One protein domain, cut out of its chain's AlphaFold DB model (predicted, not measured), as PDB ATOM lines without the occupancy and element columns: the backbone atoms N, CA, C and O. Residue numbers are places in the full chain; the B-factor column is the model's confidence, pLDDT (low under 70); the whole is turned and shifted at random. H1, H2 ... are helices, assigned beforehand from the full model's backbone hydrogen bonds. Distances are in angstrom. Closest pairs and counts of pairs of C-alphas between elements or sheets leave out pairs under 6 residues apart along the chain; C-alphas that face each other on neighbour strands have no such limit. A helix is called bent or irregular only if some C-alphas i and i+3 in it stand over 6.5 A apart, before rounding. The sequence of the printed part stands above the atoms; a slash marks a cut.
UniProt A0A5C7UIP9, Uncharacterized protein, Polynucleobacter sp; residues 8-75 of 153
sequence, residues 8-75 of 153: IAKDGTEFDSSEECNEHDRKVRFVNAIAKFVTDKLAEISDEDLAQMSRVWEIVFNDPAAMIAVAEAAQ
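AT A GLANCE: This is residues 8 to 75 of the 153 residues of an uncharacterized protein of Polynucleobacter sp (UniProt A0A5C7UIP9). What shape does the model have? A long helix, H1, makes the long axis; H2 folds back along it across a gap, and a short H3 then crosses H1 at about a right angle, leaving a loose, open frame. Before H1, residues 8 to 17 loop beside its first turns. What is it made of, and how large is it? The printed part has 68 residues with three named helices, in the order H1, H2, H3, and no named strand; the class is all helix. It is loose, with a radius of gyration of the C-alphas of 14.4 A, and spans 45 by 21 by 21 A.

HOW THE PARTS SIT: What touches the first helix? H1, residues 18 to 44, touches H3, residues 64 to 74, with its residues 26 to 30 alone. The closest C-alphas, those of Phe 30 and Ile 68, are 7.3 A apart, and the two lines are about perpendicular at 81 degrees. Where does the second helix stand? H2, residues 47 to 62, is only just apart from H1, with their closest C-alphas 8.3 A apart. H2 and H3 are close but not clearly touching: their closest C-alphas, those of Val 60 and Met 67, are 6.0 A apart, and they run opposite ways at a steep tilt of 67 degrees. How do the helix backbones run? In H3 every O i to N i+4 pair is within hydrogen-bond range, against 20 of 23 in H1 and 10 of 12 in H2.

IN THESE COORDINATES: Where does H1 run? Its 27 residues go from C-alpha 18 at (14.074, 17.925, -3.212) to C-alpha 44 at (27.288, 24.388, -39.296), 39.0 A. It has a kink of 35 degrees near residue 38 and is irregular, with C-alphas 40 and 43 7.1 A apart. And H2 and H3? H2, residues 47 to 62, is 22.4 A long, with a kink of 34 degrees near residue 55; it is neither bent nor irregular, but only just: C-alphas 52 and 55 are 6.3 A apart. H3, residues 64 to 74, is 15.1 A long and ends with C-alpha 74 at (32.082, 26.829, -15.775).

THE WHOLE: How far does it reach? The two C-alphas farthest apart, those of Asp 16 and Glu 48, are 45.2 A apart. Which stretch stands free? Residues 32 to 41, which belong to H1, stand free. Are there cuts, long links or weak places? The printed part has no cut, and the links H1 to H2 and H2 to H3 are tight. The mean pLDDT of the printed part is 81.9, and residues 74 to 75 are under 70.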
ATOM      1  N   ILE A   8       7.611  19.113  -6.805       88.00
ATOM      2  CA  ILE A   8       7.067  19.081  -8.165       88.00
ATOM      3  C   ILE A   8       8.084  19.756  -9.081       88.00
ATOM      4  O   ILE A   8       8.416  20.927  -8.877       88.00
ATOM      5  N   ALA A   9       8.590  19.016 -10.066       88.31
ATOM      6  CA  ALA A   9       9.485  19.550 -11.083       88.31
ATOM      7  C   ALA A   9       8.730  20.443 -12.077       88.31
ATOM      8  O   ALA A   9       7.499  20.522 -12.084       88.31
ATOM      9  N   LYS A  10       9.461  21.151 -12.942       85.69
ATOM     10  CA  LYS A  10       8.851  22.133 -13.859       85.69
ATOM     11  C   LYS A  10       7.923  21.533 -14.909       85.69
ATOM     12  O   LYS A  10       7.077  22.247 -15.439       85.69
ATOM     13  N   ASP A  11       8.108  20.262 -15.225       84.94
ATOM     14  CA  ASP A  11       7.267  19.490 -16.138       84.94
ATOM     15  C   ASP A  11       6.038  18.870 -15.446       84.94
ATOM     16  O   ASP A  11       5.213  18.246 -16.108       84.94
ATOM     17  N   GLY A  12       5.889  19.067 -14.130       86.56
ATOM     18  CA  GLY A  12       4.786  18.534 -13.335       86.56
ATOM     19  C   GLY A  12       5.039  17.149 -12.739       86.56
ATOM     20  O   GLY A  12       4.137  16.612 -12.101       86.56
ATOM     21  N   THR A  13       6.232  16.565 -12.909       89.19
ATOM     22  CA  THR A  13       6.571  15.295 -12.248       89.19
ATOM     23  C   THR A  13       6.747  15.474 -10.738       89.19
ATOM     24  O   THR A  13       7.333  16.455 -10.276       89.19
ATOM     25  N   GLU A  14       6.199  14.537  -9.958       91.69
ATOM     26  CA  GLU A  14       6.253  14.548  -8.494       91.69
ATOM     27  C   GLU A  14       7.417  13.694  -7.975       91.69
ATOM     28  O   GLU A  14       7.655  12.594  -8.469       91.69
ATOM     29  N   PHE A  15       8.091  14.179  -6.933       91.31
ATOM     30  CA  PHE A  15       9.224  13.535  -6.276       91.31
ATOM     31  C   PHE A  15       9.073  13.574  -4.755       91.31
ATOM     32  O   PHE A  15       8.515  14.520  -4.187       91.31
ATOM     33  N   ASP A  16       9.632  12.566  -4.091       89.44
ATOM     34  CA  ASP A  16       9.608  12.451  -2.630       89.44
ATOM     35  C   ASP A  16      10.754  13.226  -1.960       89.44
ATOM     36  O   ASP A  16      10.692  13.532  -0.765       89.44
ATOM     37  N   SER A  17      11.780  13.613  -2.729       89.94
ATOM     38  CA  SER A  17      12.911  14.408  -2.253       89.94
ATOM     39  C   SER A  17      13.181  15.635  -3.131       89.94
ATOM     40  O   SER A  17      12.965  15.648  -4.347       89.94
ATOM     41  N   SER A  18      13.675  16.706  -2.503       88.25
ATOM     42  CA  SER A  18      14.074  17.925  -3.212       88.25
ATOM     43  C   SER A  18      15.302  17.708  -4.091       88.25
ATOM     44  O   SER A  18      15.496  18.429  -5.067       88.25
ATOM     45  N   GLU A  19      16.165  16.764  -3.712       88.38
ATOM     46  CA  GLU A  19      17.387  16.437  -4.446       88.38
ATOM     47  C   GLU A  19      17.039  15.766  -5.774       88.38
ATOM     48  O   GLU A  19      17.468  16.257  -6.815       88.38
ATOM     49  N   GLU A  20      16.164  14.756  -5.765       87.12
ATOM     50  CA  GLU A  20      15.674  14.103  -6.987       87.12
ATOM     51  C   GLU A  20      14.947  15.078  -7.911       87.12
ATOM     52  O   GLU A  20      15.198  15.096  -9.115       87.12
ATOM     53  N   CYS A  21      14.099  15.943  -7.346       89.25
ATOM     54  CA  CYS A  21      13.404  16.963  -8.121       89.25
ATOM     55  C   CYS A  21      14.389  17.907  -8.826       89.25
ATOM     56  O   CYS A  21      14.204  18.226 -10.000       89.25
ATOM     57  N   ASN A  22      15.441  18.355  -8.133       87.88
ATOM     58  CA  ASN A  22      16.455  19.242  -8.706       87.88
ATOM     59  C   ASN A  22      17.330  18.529  -9.745       87.88
ATOM     60  O   ASN A  22      17.643  19.114 -10.781       87.88
ATOM     61  N   GLU A  23      17.722  17.286  -9.473       87.62
ATOM     62  CA  GLU A  23      18.478  16.422 -10.383       87.62
ATOM     63  C   GLU A  23      17.712  16.219 -11.699       87.62
ATOM     64  O   GLU A  23      18.270  16.389 -12.787       87.62
ATOM     65  N   HIS A  24      16.410  15.926 -11.610       88.06
ATOM     66  CA  HIS A  24      15.525  15.782 -12.764       88.06
ATOM     67  C   HIS A  24      15.444  17.075 -13.576       88.06
ATOM     68  O   HIS A  24      15.716  17.086 -14.777       88.06
ATOM     69  N   ASP A  25      15.187  18.200 -12.908       87.56
ATOM     70  CA  ASP A  25      15.107  19.520 -13.538       87.56
ATOM     71  C   ASP A  25      16.416  19.896 -14.268       87.56
ATOM     72  O   ASP A  25      16.392  20.529 -15.330       87.56
ATOM     73  N   ARG A  26      17.574  19.513 -13.711       85.94
ATOM     74  CA  ARG A  26      18.896  19.708 -14.332       85.94
ATOM     75  C   ARG A  26      19.064  18.840 -15.572       85.94
ATOM     76  O   ARG A  26      19.441  19.365 -16.620       85.94
ATOM     77  N   LYS A  27      18.744  17.546 -15.478       86.19
ATOM     78  CA  LYS A  27      18.829  16.602 -16.601       86.19
ATOM     79  C   LYS A  27      17.945  17.036 -17.763       86.19
ATOM     80  O   LYS A  27      18.421  17.108 -18.892       86.19
ATOM     81  N   VAL A  28      16.701  17.426 -17.491       87.25
ATOM     82  CA  VAL A  28      15.769  17.904 -18.523       87.25
ATOM     83  C   VAL A  28      16.315  19.147 -19.234       87.25
ATOM     84  O   VAL A  28      16.281  19.231 -20.462       87.25
ATOM     85  N   ARG A  29      16.885  20.111 -18.497       86.50
ATOM     86  CA  ARG A  29      17.514  21.295 -19.112       86.50
ATOM     87  C   ARG A  29      18.724  20.934 -19.959       86.50
ATOM     88  O   ARG A  29      18.897  21.516 -21.026       86.50
ATOM     89  N   PHE A  30      19.545  20.007 -19.482       86.31
ATOM     90  CA  PHE A  30      20.730  19.554 -20.194       86.31
ATOM     91  C   PHE A  30      20.365  18.870 -21.517       86.31
ATOM     92  O   PHE A  30      20.883  19.250 -22.566       86.31
ATOM     93  N   VAL A  31      19.397  17.951 -21.494       85.31
ATOM     94  CA  VAL A  31      18.890  17.277 -22.701       85.31
ATOM     95  C   VAL A  31      18.298  18.285 -23.687       85.31
ATOM     96  O   VAL A  31      18.614  18.237 -24.872       85.31
ATOM     97  N   ASN A  32      17.513  19.254 -23.211       86.88
ATOM     98  CA  ASN A  32      16.967  20.304 -24.075       86.88
ATOM     99  C   ASN A  32      18.061  21.192 -24.689       86.88
ATOM    100  O   ASN A  32      17.944  21.602 -25.843       86.88
ATOM    101  N   ALA A  33      19.133  21.486 -23.946       85.31
ATOM    102  CA  ALA A  33      20.272  22.242 -24.461       85.31
ATOM    103  C   ALA A  33      21.029  21.460 -25.546       85.31
ATOM    104  O   ALA A  33      21.367  22.035 -26.579       85.31
ATOM    105  N   ILE A  34      21.229  20.155 -25.345       85.19
ATOM    106  CA  ILE A  34      21.802  19.250 -26.349       85.19
ATOM    107  C   ILE A  34      20.925  19.205 -27.598       85.19
ATOM    108  O   ILE A  34      21.427  19.406 -28.698       85.19
ATOM    109  N   ALA A  35      19.618  18.992 -27.441       83.25
ATOM    110  CA  ALA A  35      18.690  18.923 -28.566       83.25
ATOM    111  C   ALA A  35      18.707  20.223 -29.382       83.25
ATOM    112  O   ALA A  35      18.735  20.189 -30.613       83.25
ATOM    113  N   LYS A  36      18.771  21.373 -28.703       86.12
ATOM    114  CA  LYS A  36      18.912  22.675 -29.357       86.12
ATOM    115  C   LYS A  36      20.251  22.822 -30.083       86.12
ATOM    116  O   LYS A  36      20.287  23.289 -31.211       86.12
ATOM    117  N   PHE A  37      21.354  22.402 -29.467       84.94
ATOM    118  CA  PHE A  37      22.664  22.423 -30.119       84.94
ATOM    119  C   PHE A  37      22.688  21.544 -31.375       84.94
ATOM    120  O   PHE A  37      23.157  21.971 -32.424       84.94
ATOM    121  N   VAL A  38      22.129  20.337 -31.292       82.62
ATOM    122  CA  VAL A  38      22.055  19.401 -32.418       82.62
ATOM    123  C   VAL A  38      21.197  19.962 -33.556       82.62
ATOM    124  O   VAL A  38      21.557  19.831 -34.719       82.62
ATOM    125  N   THR A  39      20.083  20.617 -33.242       82.75
ATOM    126  CA  THR A  39      19.190  21.184 -34.264       82.75
ATOM    127  C   THR A  39      19.734  22.468 -34.891       82.75
ATOM    128  O   THR A  39      19.654  22.619 -36.106       82.75
ATOM    129  N   ASP A  40      20.324  23.362 -34.094       84.12
ATOM    130  CA  ASP A  40      20.759  24.684 -34.562       84.12
ATOM    131  C   ASP A  40      22.196  24.690 -35.110       84.12
ATOM    132  O   ASP A  40      22.516  25.498 -35.978       84.12
ATOM    133  N   LYS A  41      23.094  23.855 -34.567       80.88
ATOM    134  CA  LYS A  41      24.548  23.969 -34.789       80.88
ATOM    135  C   LYS A  41      25.200  22.772 -35.453       80.88
ATOM    136  O   LYS A  41      26.277  22.941 -36.015       80.88
ATOM    137  N   LEU A  42      24.568  21.601 -35.460       78.56
ATOM    138  CA  LEU A  42      25.171  20.417 -36.077       78.56
ATOM    139  C   LEU A  42      25.385  20.587 -37.588       78.56
ATOM    140  O   LEU A  42      26.366  20.087 -38.117       78.56
ATOM    141  N   ALA A  43      24.510  21.335 -38.266       79.12
ATOM    142  CA  ALA A  43      24.626  21.601 -39.700       79.12
ATOM    143  C   ALA A  43      25.753  22.589 -40.063       79.12
ATOM    144  O   ALA A  43      26.163  22.648 -41.219       79.12
ATOM    145  N   GLU A  44      26.234  23.380 -39.099       83.81
ATOM    146  CA  GLU A  44      27.288  24.388 -39.296       83.81
ATOM    147  C   GLU A  44      28.677  23.878 -38.871       83.81
ATOM    148  O   GLU A  44      29.675  24.569 -39.072       83.81
ATOM    149  N   ILE A  45      28.745  22.697 -38.253       82.12
ATOM    150  CA  ILE A  45      29.973  22.109 -37.714       82.12
ATOM    151  C   ILE A  45      30.704  21.333 -38.810       82.12
ATOM    152  O   ILE A  45      30.101  20.543 -39.533       82.12
ATOM    153  N   SER A  46      32.015  21.559 -38.918       85.56
ATOM    154  CA  SER A  46      32.883  20.800 -39.819       85.56
ATOM    155  C   SER A  46      33.092  19.368 -39.311       85.56
ATOM    156  O   SER A  46      33.030  19.114 -38.106       85.56
ATOM    157  N   ASP A  47      33.391  18.430 -40.211       80.06
ATOM    158  CA  ASP A  47      33.656  17.035 -39.833       80.06
ATOM    159  C   ASP A  47      34.874  16.905 -38.892       80.06
ATOM    160  O   ASP A  47      34.869  16.066 -37.988       80.06
ATOM    161  N   GLU A  48      35.890  17.770 -39.034       84.25
ATOM    162  CA  GLU A  48      37.025  17.841 -38.102       84.25
ATOM    163  C   GLU A  48      36.593  18.247 -36.683       84.25
ATOM    164  O   GLU A  48      37.012  17.625 -35.700       84.25
ATOM    165  N   ASP A  49      35.747  19.270 -36.559       81.94
ATOM    166  CA  ASP A  49      35.251  19.743 -35.263       81.94
ATOM    167  C   ASP A  49      34.305  18.716 -34.627       81.94
ATOM    168  O   ASP A  49      34.337  18.489 -33.413       81.94
ATOM    169  N   LEU A  50      33.496  18.034 -35.444       79.62
ATOM    170  CA  LEU A  50      32.625  16.954 -34.994       79.62
ATOM    171  C   LEU A  50      33.439  15.784 -34.428       79.62
ATOM    172  O   LEU A  50      33.100  15.247 -33.371       79.62
ATOM    173  N   ALA A  51      34.542  15.419 -35.090       80.38
ATOM    174  CA  ALA A  51      35.445  14.373 -34.627       80.38
ATOM    175  C   ALA A  51      36.099  14.733 -33.284       80.38
ATOM    176  O   ALA A  51      36.174  13.883 -32.395       80.38
ATOM    177  N   GLN A  52      36.510  15.987 -33.083       79.69
ATOM    178  CA  GLN A  52      37.032  16.440 -31.787       79.69
ATOM    179  C   GLN A  52      35.958  16.416 -30.694       79.69
ATOM    180  O   GLN A  52      36.209  15.966 -29.573       79.69
ATOM    181  N   MET A  53      34.740  16.843 -31.031       78.81
ATOM    182  CA  MET A  53      33.611  16.837 -30.110       78.81
ATOM    183  C   MET A  53      33.136  15.420 -29.778       78.81
ATOM    184  O   MET A  53      32.654  15.207 -28.670       78.81
ATOM    185  N   SER A  54      33.292  14.436 -30.672       77.44
ATOM    186  CA  SER A  54      32.832  13.050 -30.467       77.44
ATOM    187  C   SER A  54      33.317  12.450 -29.143       77.44
ATOM    188  O   SER A  54      32.535  11.866 -28.397       77.44
ATOM    189  N   ARG A  55      34.578  12.706 -28.777       76.56
ATOM    190  CA  ARG A  55      35.174  12.229 -27.525       76.56
ATOM    191  C   ARG A  55      34.587  12.920 -26.295       76.56
ATOM    192  O   ARG A  55      34.477  12.314 -25.234       76.56
ATOM    193  N   VAL A  56      34.193  14.184 -26.438       75.69
ATOM    194  CA  VAL A  56      33.469  14.926 -25.399       75.69
ATOM    195  C   VAL A  56      32.053  14.369 -25.257       75.69
ATOM    196  O   VAL A  56      31.601  14.151 -24.137       75.69
ATOM    197  N   TRP A  57      31.378  14.064 -26.369       75.88
ATOM    198  CA  TRP A  57      30.053  13.443 -26.366       75.88
ATOM    199  C   TRP A  57      30.060  12.054 -25.725       75.88
ATOM    200  O   TRP A  57      29.175  11.762 -24.930       75.88
ATOM    201  N   GLU A  58      31.070  11.221 -25.980       75.94
ATOM    202  CA  GLU A  58      31.213   9.925 -25.300       75.94
ATOM    203  C   GLU A  58      31.295  10.078 -23.776       75.94
ATOM    204  O   GLU A  58      30.643   9.343 -23.036       75.94
ATOM    205  N   ILE A  59      32.050  11.067 -23.288       73.75
ATOM    206  CA  ILE A  59      32.139  11.361 -21.852       73.75
ATOM    207  C   ILE A  59      30.785  11.854 -21.321       73.75
ATOM    208  O   ILE A  59      30.340  11.402 -20.268       73.75
ATOM    209  N   VAL A  60      30.100  12.723 -22.071       74.06
ATOM    210  CA  VAL A  60      28.762  13.237 -21.736       74.06
ATOM    211  C   VAL A  60      27.731  12.117 -21.606       74.06
ATOM    212  O   VAL A  60      26.916  12.147 -20.685       74.06
ATOM    213  N   PHE A  61      27.744  11.140 -22.514       73.19
ATOM    214  CA  PHE A  61      26.802  10.021 -22.477       73.19
ATOM    215  C   PHE A  61      27.100   9.039 -21.343       73.19
ATOM    216  O   PHE A  61      26.164   8.486 -20.767       73.19
ATOM    217  N   ASN A  62      28.375   8.841 -21.005       80.06
ATOM    218  CA  ASN A  62      28.775   7.932 -19.934       80.06
ATOM    219  C   ASN A  62      28.520   8.510 -18.534       80.06
ATOM    220  O   ASN A  62      28.178   7.755 -17.627       80.06
ATOM    221  N   ASP A  63      28.662   9.828 -18.353       80.62
ATOM    222  CA  ASP A  63      28.391  10.498 -17.076       80.62
ATOM    223  C   ASP A  63      27.782  11.905 -17.270       80.62
ATOM    224  O   ASP A  63      28.478  12.931 -17.225       80.62
ATOM    225  N   PRO A  64      26.453  11.990 -17.462       72.31
ATOM    226  CA  PRO A  64      25.775  13.270 -17.626       72.31
ATOM    227  C   PRO A  64      25.805  14.118 -16.345       72.31
ATOM    228  O   PRO A  64      25.741  15.345 -16.428       72.31
ATOM    229  N   ALA A  65      25.925  13.502 -15.162       76.38
ATOM    230  CA  ALA A  65      25.947  14.219 -13.890       76.38
ATOM    231  C   ALA A  65      27.262  14.990 -13.708       76.38
ATOM    232  O   ALA A  65      27.240  16.174 -13.357       76.38
ATOM    233  N   ALA A  66      28.401  14.366 -14.031       74.56
ATOM    234  CA  ALA A  66      29.698  15.041 -14.022       74.56
ATOM    235  C   ALA A  66      29.736  16.225 -14.997       74.56
ATOM    236  O   ALA A  66      30.242  17.294 -14.655       74.56
ATOM    237  N   MET A  67      29.145  16.086 -16.186       76.06
ATOM    238  CA  MET A  67      29.097  17.179 -17.162       76.06
ATOM    239  C   MET A  67      28.194  18.332 -16.732       76.06
ATOM    240  O   MET A  67      28.557  19.490 -16.935       76.06
ATOM    241  N   ILE A  68      27.059  18.050 -16.090       76.31
ATOM    242  CA  ILE A  68      26.225  19.092 -15.483       76.31
ATOM    243  C   ILE A  68      27.020  19.831 -14.398       76.31
ATOM    244  O   ILE A  68      27.000  21.059 -14.372       76.31
ATOM    245  N   ALA A  69      27.771  19.119 -13.556       76.31
ATOM    246  CA  ALA A  69      28.608  19.735 -12.528       76.31
ATOM    247  C   ALA A  69      29.728  20.609 -13.125       76.31
ATOM    248  O   ALA A  69      29.961  21.720 -12.650       76.31
ATOM    249  N   VAL A  70      30.386  20.154 -14.197       74.88
ATOM    250  CA  VAL A  70      31.404  20.935 -14.922       74.88
ATOM    251  C   VAL A  70      30.784  22.160 -15.595       74.88
ATOM    252  O   VAL A  70      31.343  23.250 -15.508       74.88
ATOM    253  N   ALA A  71      29.616  22.020 -16.223       72.81
ATOM    254  CA  ALA A  71      28.902  23.132 -16.845       72.81
ATOM    255  C   ALA A  71      28.421  24.166 -15.811       72.81
ATOM    256  O   ALA A  71      28.470  25.368 -16.073       72.81
ATOM    257  N   GLU A  72      27.992  23.723 -14.625       73.50
ATOM    258  CA  GLU A  72      27.658  24.603 -13.500       73.50
ATOM    259  C   GLU A  72      28.899  25.295 -12.926       73.50
ATOM    260  O   GLU A  72      28.836  26.483 -12.624       73.50
ATOM    261  N   ALA A  73      30.035  24.599 -12.826       73.31
ATOM    262  CA  ALA A  73      31.297  25.187 -12.377       73.31
ATOM    263  C   ALA A  73      31.877  26.189 -13.392       73.31
ATOM    264  O   ALA A  73      32.488  27.184 -13.002       73.31
ATOM    265  N   ALA A  74      31.671  25.944 -14.689       69.94
ATOM    266  CA  ALA A  74      32.082  26.829 -15.775       69.94
ATOM    267  C   ALA A  74      31.162  28.052 -15.929       69.94
ATOM    268  O   ALA A  74      31.577  29.074 -16.478       69.94
ATOM    269  N   GLN A  75      29.923  27.989 -15.426       65.56
ATOM    270  CA  GLN A  75      29.123  29.191 -15.218       65.56
ATOM    271  C   GLN A  75      29.722  29.973 -14.049       65.56
ATOM    272  O   GLN A  75      29.394  29.729 -12.890       65.56
TER     273      GLN A  75